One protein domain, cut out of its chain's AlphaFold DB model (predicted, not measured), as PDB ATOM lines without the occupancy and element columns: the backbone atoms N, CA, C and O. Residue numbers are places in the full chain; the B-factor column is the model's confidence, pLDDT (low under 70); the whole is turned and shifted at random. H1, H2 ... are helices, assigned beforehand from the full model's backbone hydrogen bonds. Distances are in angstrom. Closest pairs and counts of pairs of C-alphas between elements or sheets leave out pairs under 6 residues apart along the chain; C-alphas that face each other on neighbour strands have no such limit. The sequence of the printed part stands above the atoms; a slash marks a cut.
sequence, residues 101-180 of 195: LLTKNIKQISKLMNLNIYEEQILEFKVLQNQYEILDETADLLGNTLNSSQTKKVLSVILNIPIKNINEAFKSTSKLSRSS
ATOM      1  N   LEU A 101      93.517  30.630  53.885       86.44
ATOM      2  CA  LEU A 101      93.454  32.028  53.457       86.44
ATOM      3  C   LEU A 101      92.183  32.299  52.655       86.44
ATOM      4  O   LEU A 101      91.430  33.207  53.007       86.44
ATOM      5  N   LEU A 102      91.887  31.464  51.657       86.69
ATOM      6  CA  LEU A 102      90.657  31.584  50.873       86.69
ATOM      7  C   LEU A 102      89.413  31.481  51.762       86.69
ATOM      8  O   LEU A 102      88.529  32.332  51.694       86.69
ATOM      9  N   THR A 103      89.381  30.498  52.665       87.56
ATOM     10  CA  THR A 103      88.277  30.321  53.620       87.56
ATOM     11  C   THR A 103      88.089  31.568  54.482       87.56
ATOM     12  O   THR A 103      86.964  32.029  54.672       87.56
ATOM     13  N   LYS A 104      89.182  32.150  54.992       88.19
ATOM     14  CA  LYS A 104      89.140  33.383  55.789       88.19
ATOM     15  C   LYS A 104      88.595  34.558  54.974       88.19
ATOM     16  O   LYS A 104      87.715  35.261  55.466       88.19
ATOM     17  N   ASN A 105      89.073  34.744  53.746       88.62
ATOM     18  CA  ASN A 105      88.641  35.833  52.868       88.62
ATOM     19  C   ASN A 105      87.153  35.707  52.520       88.62
ATOM     20  O   ASN A 105      86.395  36.662  52.685       88.62
ATOM     21  N   ILE A 106      86.702  34.506  52.148       88.25
ATOM     22  CA  ILE A 106      85.286  34.226  51.880       88.25
ATOM     23  C   ILE A 106      84.438  34.497  53.120       88.25
ATOM     24  O   ILE A 106      83.380  35.104  53.005       88.25
ATOM     25  N   LYS A 107      84.901  34.125  54.321       88.12
ATOM     26  CA  LYS A 107      84.179  34.414  55.569       88.12
ATOM     27  C   LYS A 107      84.078  35.907  55.873       88.12
ATOM     28  O   LYS A 107      83.044  36.350  56.367       88.12
ATOM     29  N   GLN A 108      85.113  36.688  55.574       88.12
ATOM     30  CA  GLN A 108      85.068  38.144  55.729       88.12
ATOM     31  C   GLN A 108      84.069  38.779  54.754       88.12
ATOM     32  O   GLN A 108      83.203  39.536  55.189       88.12
ATOM     33  N   ILE A 109      84.127  38.407  53.470       86.50
ATOM     34  CA  ILE A 109      83.172  38.861  52.445       86.50
ATOM     35  C   ILE A 109      81.749  38.448  52.832       86.50
ATOM     36  O   ILE A 109      80.837  39.270  52.818       86.50
ATOM     37  N   SER A 110      81.573  37.196  53.252       86.75
ATOM     38  CA  SER A 110      80.302  36.646  53.716       86.75
ATOM     39  C   SER A 110      79.721  37.449  54.871       86.75
ATOM     40  O   SER A 110      78.546  37.796  54.832       86.75
ATOM     41  N   LYS A 111      80.534  37.840  55.860       88.19
ATOM     42  CA  LYS A 111      80.074  38.671  56.981       88.19
ATOM     43  C   LYS A 111      79.614  40.059  56.530       88.19
ATOM     44  O   LYS A 111      78.605  40.543  57.030       88.19
ATOM     45  N   LEU A 112      80.329  40.686  55.595       86.62
ATOM     46  CA  LEU A 112      79.976  42.008  55.060       86.62
ATOM     47  C   LEU A 112      78.691  41.968  54.224       86.62
ATOM     48  O   LEU A 112      77.843  42.847  54.330       86.62
ATOM     49  N   MET A 113      78.538  40.918  53.422       84.62
ATOM     50  CA  MET A 113      77.417  40.718  52.502       84.62
ATOM     51  C   MET A 113      76.239  39.958  53.132       84.62
ATOM     52  O   MET A 113      75.181  39.819  52.512       84.62
ATOM     53  N   ASN A 114      76.415  39.454  54.355       86.06
ATOM     54  CA  ASN A 114      75.531  38.518  55.045       86.06
ATOM     55  C   ASN A 114      75.231  37.250  54.213       86.06
ATOM     56  O   ASN A 114      74.073  36.850  54.100       86.06
ATOM     57  N   LEU A 115      76.229  36.644  53.561       87.88
ATOM     58  CA  LEU A 115      76.024  35.447  52.729       87.88
ATOM     59  C   LEU A 115      75.697  34.218  53.585       87.88
ATOM     60  O   LEU A 115      76.176  34.063  54.707       87.88
ATOM     61  N   ASN A 116      74.882  33.317  53.042       90.06
ATOM     62  CA  ASN A 116      74.667  32.003  53.643       90.06
ATOM     63  C   ASN A 116      75.745  30.994  53.202       90.06
ATOM     64  O   ASN A 116      76.520  31.240  52.281       90.06
ATOM     65  N   ILE A 117      75.764  29.818  53.835       91.31
ATOM     66  CA  ILE A 117      76.770  28.776  53.570       91.31
ATOM     67  C   ILE A 117      76.805  28.293  52.108       91.31
ATOM     68  O   ILE A 117      77.873  27.956  51.606       91.31
ATOM     69  N   TYR A 118      75.675  28.280  51.400       93.19
ATOM     70  CA  TYR A 118      75.625  27.887  49.989       93.19
ATOM     71  C   TYR A 118      76.162  28.988  49.077       93.19
ATOM     72  O   TYR A 118      76.878  28.698  48.125       93.19
ATOM     73  N   GLU A 119      75.858  30.251  49.382       89.81
ATOM     74  CA  GLU A 119      76.420  31.402  48.664       89.81
ATOM     75  C   GLU A 119      77.946  31.472  48.841       89.81
ATOM     76  O   GLU A 119      78.658  31.738  47.876       89.81
ATOM     77  N   GLU A 120      78.463  31.149  50.032       91.31
ATOM     78  CA  GLU A 120      79.906  31.004  50.274       91.31
ATOM     79  C   GLU A 120      80.537  29.905  49.408       91.31
ATOM     80  O   GLU A 120      81.603  30.117  48.838       91.31
ATOM     81  N   GLN A 121      79.886  28.742  49.285       92.44
ATOM     82  CA  GLN A 121      80.376  27.630  48.461       92.44
ATOM     83  C   GLN A 121      80.348  27.949  46.961       92.44
ATOM     84  O   GLN A 121      81.266  27.571  46.237       92.44
ATOM     85  N   ILE A 122      79.311  28.650  46.492       92.31
ATOM     86  CA  ILE A 122      79.220  29.130  45.106       92.31
ATOM     87  C   ILE A 122      80.347  30.126  44.819       92.31
ATOM     88  O   ILE A 122      81.012  30.017  43.789       92.31
ATOM     89  N   LEU A 123      80.584  31.070  45.736       90.56
ATOM     90  CA  LEU A 123      81.671  32.037  45.617       90.56
ATOM     91  C   LEU A 123      83.033  31.340  45.603       90.56
ATOM     92  O   LEU A 123      83.861  31.637  44.747       90.56
ATOM     93  N   GLU A 124      83.248  30.384  46.507       93.00
ATOM     94  CA  GLU A 124      84.475  29.589  46.556       93.00
ATOM     95  C   GLU A 124      84.742  28.886  45.227       93.00
ATOM     96  O   GLU A 124      85.846  28.978  44.694       93.00
ATOM     97  N   PHE A 125      83.729  28.222  44.669       93.81
ATOM     98  CA  PHE A 125      83.846  27.563  43.376       93.81
ATOM     99  C   PHE A 125      84.214  28.539  42.268       93.81
ATOM    100  O   PHE A 125      85.135  28.258  41.510       93.81
ATOM    101  N   LYS A 126      83.554  29.702  42.199       90.69
ATOM    102  CA  LYS A 126      83.845  30.688  41.154       90.69
ATOM    103  C   LYS A 126      85.259  31.259  41.273       90.69
ATOM    104  O   LYS A 126      85.930  31.414  40.259       90.69
ATOM    105  N   VAL A 127      85.726  31.538  42.492       91.12
ATOM    106  CA  VAL A 127      87.103  32.000  42.728       91.12
ATOM    107  C   VAL A 127      88.107  30.937  42.293       91.12
ATOM    108  O   VAL A 127      89.028  31.247  41.546       91.12
ATOM    109  N   LEU A 128      87.904  29.682  42.699       93.00
ATOM    110  CA  LEU A 128      88.806  28.584  42.351       93.00
ATOM    111  C   LEU A 128      88.782  28.253  40.854       93.00
ATOM    112  O   LEU A 128      89.837  27.985  40.292       93.00
ATOM    113  N   GLN A 129      87.621  28.310  40.200       92.12
ATOM    114  CA  GLN A 129      87.513  28.135  38.749       92.12
ATOM    115  C   GLN A 129      88.290  29.228  38.006       92.12
ATOM    116  O   GLN A 129      89.036  28.922  37.089       92.12
ATOM    117  N   ASN A 130      88.169  30.490  38.429       88.94
ATOM    118  CA  ASN A 130      88.908  31.592  37.810       88.94
ATOM    119  C   ASN A 130      90.423  31.540  38.089       88.94
ATOM    120  O   ASN A 130      91.198  32.105  37.325       88.94
ATOM    121  N   GLN A 131      90.839  30.947  39.211       91.00
ATOM    122  CA  GLN A 131      92.241  30.897  39.628       91.00
ATOM    123  C   GLN A 131      93.001  29.713  39.017       91.00
ATOM    124  O   GLN A 131      94.182  29.851  38.710       91.00
ATOM    125  N   TYR A 132      92.354  28.552  38.883       93.69
ATOM    126  CA  TYR A 132      93.000  27.314  38.457       93.69
ATOM    127  C   TYR A 132      92.483  26.881  37.090       93.69
ATOM    128  O   TYR A 132      91.398  26.308  36.987       93.69
ATOM    129  N   GLU A 133      93.313  27.094  36.068       93.69
ATOM    130  CA  GLU A 133      93.021  26.761  34.670       93.69
ATOM    131  C   GLU A 133      92.495  25.327  34.528       93.69
ATOM    132  O   GLU A 133      91.440  25.128  33.947       93.69
ATOM    133  N   ILE A 134      93.114  24.340  35.187       95.19
ATOM    134  CA  ILE A 134      92.688  22.931  35.111       95.19
ATOM    135  C   ILE A 134      91.209  22.697  35.480       95.19
ATOM    136  O   ILE A 134      90.560  21.796  34.942       95.19
ATOM    137  N   LEU A 135      90.649  23.500  36.395       95.06
ATOM    138  CA  LEU A 135      89.239  23.412  36.776       95.06
ATOM    139  C   LEU A 135      88.334  24.067  35.727       95.06
ATOM    140  O   LEU A 135      87.264  23.525  35.441       95.06
ATOM    141  N   ASP A 136      88.761  25.193  35.157       92.62
ATOM    142  CA  ASP A 136      88.059  25.884  34.071       92.62
ATOM    143  C   ASP A 136      88.041  25.035  32.793       92.62
ATOM    144  O   ASP A 136      86.976  24.721  32.267       92.62
ATOM    145  N   GLU A 137      89.199  24.494  32.404       93.19
ATOM    146  CA  GLU A 137      89.345  23.560  31.286       93.19
ATOM    147  C   GLU A 137      88.453  22.326  31.431       93.19
ATOM    148  O   GLU A 137      87.958  21.778  30.446       93.19
ATOM    149  N   THR A 138      88.253  21.861  32.665       95.06
ATOM    150  CA  THR A 138      87.349  20.742  32.925       95.06
ATOM    151  C   THR A 138      85.890  21.157  32.783       95.06
ATOM    152  O   THR A 138      85.078  20.356  32.322       95.06
ATOM    153  N   ALA A 139      85.530  22.384  33.168       92.56
ATOM    154  CA  ALA A 139      84.176  22.905  32.996       92.56
ATOM    155  C   ALA A 139      83.801  23.050  31.511       92.56
ATOM    156  O   ALA A 139      82.654  22.756  31.161       92.56
ATOM    157  N   ASP A 140      84.762  23.376  30.640       91.50
ATOM    158  CA  ASP A 140      84.571  23.445  29.181       91.50
ATOM    159  C   ASP A 140      84.124  22.114  28.558       91.50
ATOM    160  O   ASP A 140      83.448  22.104  27.528       91.50
ATOM    161  N   LEU A 141      84.396  20.975  29.211       92.19
ATOM    162  CA  LEU A 141      83.907  19.654  28.781       92.19
ATOM    163  C   LEU A 141      82.373  19.534  28.816       92.19
ATOM    164  O   LEU A 141      81.813  18.563  28.311       92.19
ATOM    165  N   LEU A 142      81.672  20.476  29.453       89.94
ATOM    166  CA  LEU A 142      80.207  20.558  29.425       89.94
ATOM    167  C   LEU A 142      79.676  21.286  28.182       89.94
ATOM    168  O   LEU A 142      78.461  21.317  27.969       89.94
ATOM    169  N   GLY A 143      80.572  21.842  27.363       81.31
ATOM    170  CA  GLY A 143      80.268  22.614  26.168       81.31
ATOM    171  C   GLY A 143      80.050  24.105  26.440       81.31
ATOM    172  O   GLY A 143      79.739  24.542  27.546       81.31
ATOM    173  N   ASN A 144      80.153  24.900  25.374       69.12
ATOM    174  CA  ASN A 144      80.244  26.365  25.453       69.12
ATOM    175  C   ASN A 144      78.893  27.101  25.525       69.12
ATOM    176  O   ASN A 144      78.848  28.330  25.458       69.12
ATOM    177  N   THR A 145      77.772  26.383  25.627       69.25
ATOM    178  CA  THR A 145      76.430  26.983  25.561       69.25
ATOM    179  C   THR A 145      75.503  26.417  26.629       69.25
ATOM    180  O   THR A 145      74.565  25.675  26.333       69.25
ATOM    181  N   LEU A 146      75.752  26.782  27.886       80.38
ATOM    182  CA  LEU A 146      74.804  26.556  28.975       80.38
ATOM    183  C   LEU A 146      73.921  27.791  29.155       80.38
ATOM    184  O   LEU A 146      74.407  28.906  29.335       80.38
ATOM    185  N   ASN A 147      72.604  27.597  29.137       85.38
ATOM    186  CA  ASN A 147      71.676  28.633  29.582       85.38
ATOM    187  C   ASN A 147      71.624  28.700  31.119       85.38
ATOM    188  O   ASN A 147      72.037  27.775  31.816       85.38
ATOM    189  N   SER A 148      71.033  29.767  31.666       83.69
ATOM    190  CA  SER A 148      70.984  29.997  33.120       83.69
ATOM    191  C   SER A 148      70.401  28.820  33.923       83.69
ATOM    192  O   SER A 148      70.896  28.493  35.001       83.69
ATOM    193  N   SER A 149      69.377  28.135  33.401       87.31
ATOM    194  CA  SER A 149      68.778  26.968  34.068       87.31
ATOM    195  C   SER A 149      69.735  25.773  34.084       87.31
ATOM    196  O   SER A 149      69.876  25.097  35.107       87.31
ATOM    197  N   GLN A 150      70.439  25.533  32.976       89.31
ATOM    198  CA  GLN A 150      71.455  24.486  32.879       89.31
ATOM    199  C   GLN A 150      72.641  24.782  33.799       89.31
ATOM    200  O   GLN A 150      73.033  23.898  34.556       89.31
ATOM    201  N   THR A 151      73.135  26.021  33.839       89.44
ATOM    202  CA  THR A 151      74.224  26.425  34.743       89.44
ATOM    203  C   THR A 151      73.855  26.202  36.209       89.44
ATOM    204  O   THR A 151      74.645  25.653  36.972       89.44
ATOM    205  N   LYS A 152      72.619  26.528  36.618       91.81
ATOM    206  CA  LYS A 152      72.138  26.255  37.987       91.81
ATOM    207  C   LYS A 152      72.094  24.755  38.298       91.81
ATOM    208  O   LYS A 152      72.487  24.343  39.390       91.81
ATOM    209  N   LYS A 153      71.657  23.922  37.349       93.44
ATOM    210  CA  LYS A 153      71.687  22.454  37.498       93.44
ATOM    211  C   LYS A 153      73.116  21.923  37.607       93.44
ATOM    212  O   LYS A 153      73.385  21.103  38.479       93.44
ATOM    213  N   VAL A 154      74.030  22.427  36.781       94.06
ATOM    214  CA  VAL A 154      75.460  22.091  36.818       94.06
ATOM    215  C   VAL A 154      76.058  22.425  38.185       94.06
ATOM    216  O   VAL A 154      76.603  21.537  38.841       94.06
ATOM    217  N   LEU A 155      75.867  23.652  38.680       94.50
ATOM    218  CA  LEU A 155      76.355  24.069  40.001       94.50
ATOM    219  C   LEU A 155      75.778  23.216  41.135       94.50
ATOM    220  O   LEU A 155      76.506  22.843  42.054       94.50
ATOM    221  N   SER A 156      74.494  22.853  41.058       96.25
ATOM    222  CA  SER A 156      73.856  21.961  42.035       96.25
ATOM    223  C   SER A 156      74.581  20.615  42.133       96.25
ATOM    224  O   SER A 156      74.842  20.141  43.240       96.25
ATOM    225  N   VAL A 157      74.973  20.032  40.997       96.75
ATOM    226  CA  VAL A 157      75.691  18.749  40.955       96.75
ATOM    227  C   VAL A 157      77.147  18.897  41.394       96.75
ATOM    228  O   VAL A 157      77.607  18.098  42.210       96.75
ATOM    229  N   ILE A 158      77.871  19.909  40.902       96.00
ATOM    230  CA  ILE A 158      79.290  20.126  41.238       96.00
ATOM    231  C   ILE A 158      79.457  20.367  42.738       96.00
ATOM    232  O   ILE A 158      80.303  19.737  43.376       96.00
ATOM    233  N   LEU A 159      78.629  21.237  43.316       95.19
ATOM    234  CA  LEU A 159      78.729  21.630  44.722       95.19
ATOM    235  C   LEU A 159      77.986  20.677  45.659       95.19
ATOM    236  O   LEU A 159      78.199  20.729  46.867       95.19
ATOM    237  N   ASN A 160      77.172  19.767  45.114       95.56
ATOM    238  CA  ASN A 160      76.261  18.916  45.880       95.56
ATOM    239  C   ASN A 160      75.331  19.748  46.785       95.56
ATOM    240  O   ASN A 160      75.133  19.441  47.961       95.56
ATOM    241  N   ILE A 161      74.788  20.829  46.220       95.38
ATOM    242  CA  ILE A 161      73.838  21.738  46.869       95.38
ATOM    243  C   ILE A 161      72.456  21.485  46.261       95.38
ATOM    244  O   ILE A 161      72.354  21.417  45.032       95.38
ATOM    245  N   PRO A 162      71.373  21.389  47.056       96.31
ATOM    246  CA  PRO A 162      70.029  21.244  46.510       96.31
ATOM    247  C   PRO A 162      69.691  22.362  45.518       96.31
ATOM    248  O   PRO A 162      69.898  23.545  45.798       96.31
ATOM    249  N   ILE A 163      69.105  22.006  44.372       94.56
ATOM    250  CA  ILE A 163      68.784  22.966  43.300       94.56
ATOM    251  C   ILE A 163      67.914  24.135  43.784       94.56
ATOM    252  O   ILE A 163      68.043  25.249  43.285       94.56
ATOM    253  N   LYS A 164      67.066  23.917  44.799       94.81
ATOM    254  CA  LYS A 164      66.274  24.973  45.443       94.81
ATOM    255  C   LYS A 164      67.166  26.078  46.019       94.81
ATOM    256  O   LYS A 164      66.901  27.250  45.769       94.81
ATOM    257  N   ASN A 165      68.235  25.713  46.725       93.88
ATOM    258  CA  ASN A 165      69.161  26.670  47.325       93.88
ATOM    259  C   ASN A 165      70.038  27.358  46.273       93.88
ATOM    260  O   ASN A 165      70.281  28.556  46.389       93.88
ATOM    261  N   ILE A 166      70.432  26.651  45.206       92.50
ATOM    262  CA  ILE A 166      71.081  27.287  44.046       92.50
ATOM    263  C   ILE A 166      70.146  28.323  43.408       92.50
ATOM    264  O   ILE A 166      70.547  29.450  43.132       92.50
ATOM    265  N   ASN A 167      68.876  27.974  43.196       90.81
ATOM    266  CA  ASN A 167      67.897  28.898  42.632       90.81
ATOM    267  C   ASN A 167      67.705  30.134  43.515       90.81
ATOM    268  O   ASN A 167      67.631  31.235  42.978       90.81
ATOM    269  N   GLU A 168      67.645  29.963  44.837       88.62
ATOM    270  CA  GLU A 168      67.572  31.062  45.808       88.62
ATOM    271  C   GLU A 168      68.805  31.972  45.756       88.62
ATOM    272  O   GLU A 168      68.639  33.190  45.707       88.62
ATOM    273  N   ALA A 169      70.011  31.398  45.675       87.06
ATOM    274  CA  ALA A 169      71.274  32.136  45.579       87.06
ATOM    275  C   ALA A 169      71.409  32.979  44.296       87.06
ATOM    276  O   ALA A 169      72.201  33.912  44.266       87.06
ATOM    277  N   PHE A 170      70.625  32.676  43.254       82.06
ATOM    278  CA  PHE A 170      70.610  33.397  41.974       82.06
ATOM    279  C   PHE A 170      69.247  34.018  41.637       82.06
ATOM    280  O   PHE A 170      68.933  34.241  40.462       82.06
ATOM    281  N   LYS A 171      68.385  34.261  42.633       81.00
ATOM    282  CA  LYS A 171      67.227  35.148  42.437       81.00
ATOM    283  C   LYS A 171      67.740  36.562  42.165       81.00
ATOM    284  O   LYS A 171      68.744  36.963  42.743       81.00
ATOM    285  N   SER A 172      67.031  37.350  41.362       61.22
ATOM    286  CA  SER A 172      67.383  38.760  41.106       61.22
ATOM    287  C   SER A 172      67.506  39.597  42.387       61.22
ATOM    288  O   SER A 172      68.258  40.563  42.440       61.22
ATOM    289  N   THR A 173      66.804  39.196  43.448       60.34
ATOM    290  CA  THR A 173      66.849  39.815  44.777       60.34
ATOM    291  C   THR A 173      67.963  39.282  45.683       60.34
ATOM    292  O   THR A 173      68.137  39.790  46.791       60.34
ATOM    293  N   SER A 174      68.708  38.265  45.243       67.00
ATOM    294  CA  SER A 174      69.795  37.653  46.008       67.00
ATOM    295  C   SER A 174      70.986  38.599  46.160       67.00
ATOM    296  O   SER A 174      71.201  39.512  45.358       67.00
ATOM    297  N   LYS A 175      71.795  38.361  47.193       73.81
ATOM    298  CA  LYS A 175      72.990  39.166  47.471       73.81
ATOM    299  C   LYS A 175      74.028  39.012  46.365       73.81
ATOM    300  O   LYS A 175      74.611  40.012  45.959       73.81
ATOM    301  N   LEU A 176      74.210  37.797  45.840       68.94
ATOM    302  CA  LEU A 176      75.136  37.526  44.738       68.94
ATOM    303  C   LEU A 176      74.734  38.269  43.458       68.94
ATOM    304  O   LEU A 176      75.575  38.932  42.859       68.94
ATOM    305  N   SER A 177      73.447  38.246  43.087       66.94
ATOM    306  CA  SER A 177      72.967  38.956  41.892       66.94
ATOM    307  C   SER A 177      72.989  40.478  42.048       66.94
ATOM    308  O   SER A 177      73.342  41.173  41.105       66.94
ATOM    309  N   ARG A 178      72.654  41.016  43.230       66.25
ATOM    310  CA  ARG A 178      72.653  42.473  43.468       66.25
ATOM    311  C   ARG A 178      74.047  43.083  43.593       66.25
ATOM    312  O   ARG A 178      74.205  44.266  43.322       66.25
ATOM    313  N   SER A 179      75.029  42.302  44.036       61.12
ATOM    314  CA  SER A 179      76.418  42.758  44.191       61.12
ATOM    315  C   SER A 179      77.286  42.508  42.960       61.12
ATOM    316  O   SER A 179      78.420  42.969  42.928       61.12
ATOM    317  N   SER A 180      76.774  41.781  41.959       62.34
ATOM    318  CA  SER A 180      77.518  41.343  40.767       62.34
ATOM    319  C   SER A 180      78.803  40.556  41.071       62.34
ATOM    320  O   SER A 180      79.646  40.394  40.197       62.34
TER     321      SER A 180
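This is residues 101 to 180 of the 195 residues of an uncharacterized protein of Sulfurimonas gotlandica (strain DSM 19862 / JCM 16533 / GD1) (UniProt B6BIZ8). Four helices, H2, H3, H4 and H5, follow one another round a loose ring, with H1 packed on the outside of H2, the longest helix and the one whose centre is nearest the mean of the C-alphas. H1 folds back across the first half of H2, while H3 turns off its far end at a corner; the chain then comes round through H4 and H5, which pack on the first half of H2 at about a right angle, and short H6 sits beyond H5. The backbone leaves an open gap between H3 and H4, crossed by the link of residues 143 to 147. The printed part has 80 residues with six named helices, H1 to H6 in order, and no named strand, so the class is all helix. It is compact, with a radius of gyration of the C-alphas of 12.8 A and spans of 35 by 28 by 22 A.

H1, residues 101 to 113, touches H2, residues 117 to 131, opposite ways at a steep tilt of 51 degrees; the closest C-alphas, of Ile 106 and Glu 120, are 6.5 A apart, and H2 takes part with residues 120 to 124 alone. H2 is the hub, touching four other helices. It touches H3, residues 133 to 142, only at the corner, with residues 128 to 130 alone; the closest C-alphas, of Gln 129 and Asp 136, are 5.2 A apart, and the tilt of 73 degrees is only just about perpendicular. H3 is apart from H4, residues 148 to 159. H4 touches H2 about perpendicular at 85 degrees, residues 155 to 159 meeting 121 to 125, with the C-alphas of Gln 121 and Leu 159 closest at 7.3 A. H5, residues 163 to 169, touches H2 residues 118 to 119 alone, about perpendicular at 82 degrees, with the C-alphas of Glu 119 and Ala 169 closest at 6.0 A. H5 also touches H4, at residues 152 to 156 alone, about perpendicular at 73 degrees; the closest C-alphas, of Ser 156 and Ile 163, are 5.3 A apart. H6, residues 175 to 179, only just touches H5, only at the corner, with 3 pairs of C-alphas within 8 A; those of Ala 169 and Leu 176 are closest at 6.7 A. The helix packing is mostly crossed: of the 4 pairs of helices that touch other than only at the corner, 0 are at a shallow tilt. Every O i to N i+4 pair is within hydrogen-bond range in H1, H2, H4, H5 and H6; in H3 it is 4 of 6.

H1 begins at C-alpha 101, (93.454, 32.028, 53.457), and measures 18.3 A. H2 is 20.9 A long, H3 15.2 A and H4 16.3 A; H4 begins at C-alpha 148, (70.984, 29.997, 33.120). H5 measures 9.8 A. H6, 6.0 A long, ends at C-alpha 179, (76.418, 42.758, 44.191).

The farthest C-alphas, of Leu 112 and Gly 143, are 34.8 A apart. The printed part has no cut, and its five links are tight. The mean pLDDT of the printed part is 87.1; it is under 70 at residues 144 to 145, 172 to 174 and 176 to 180.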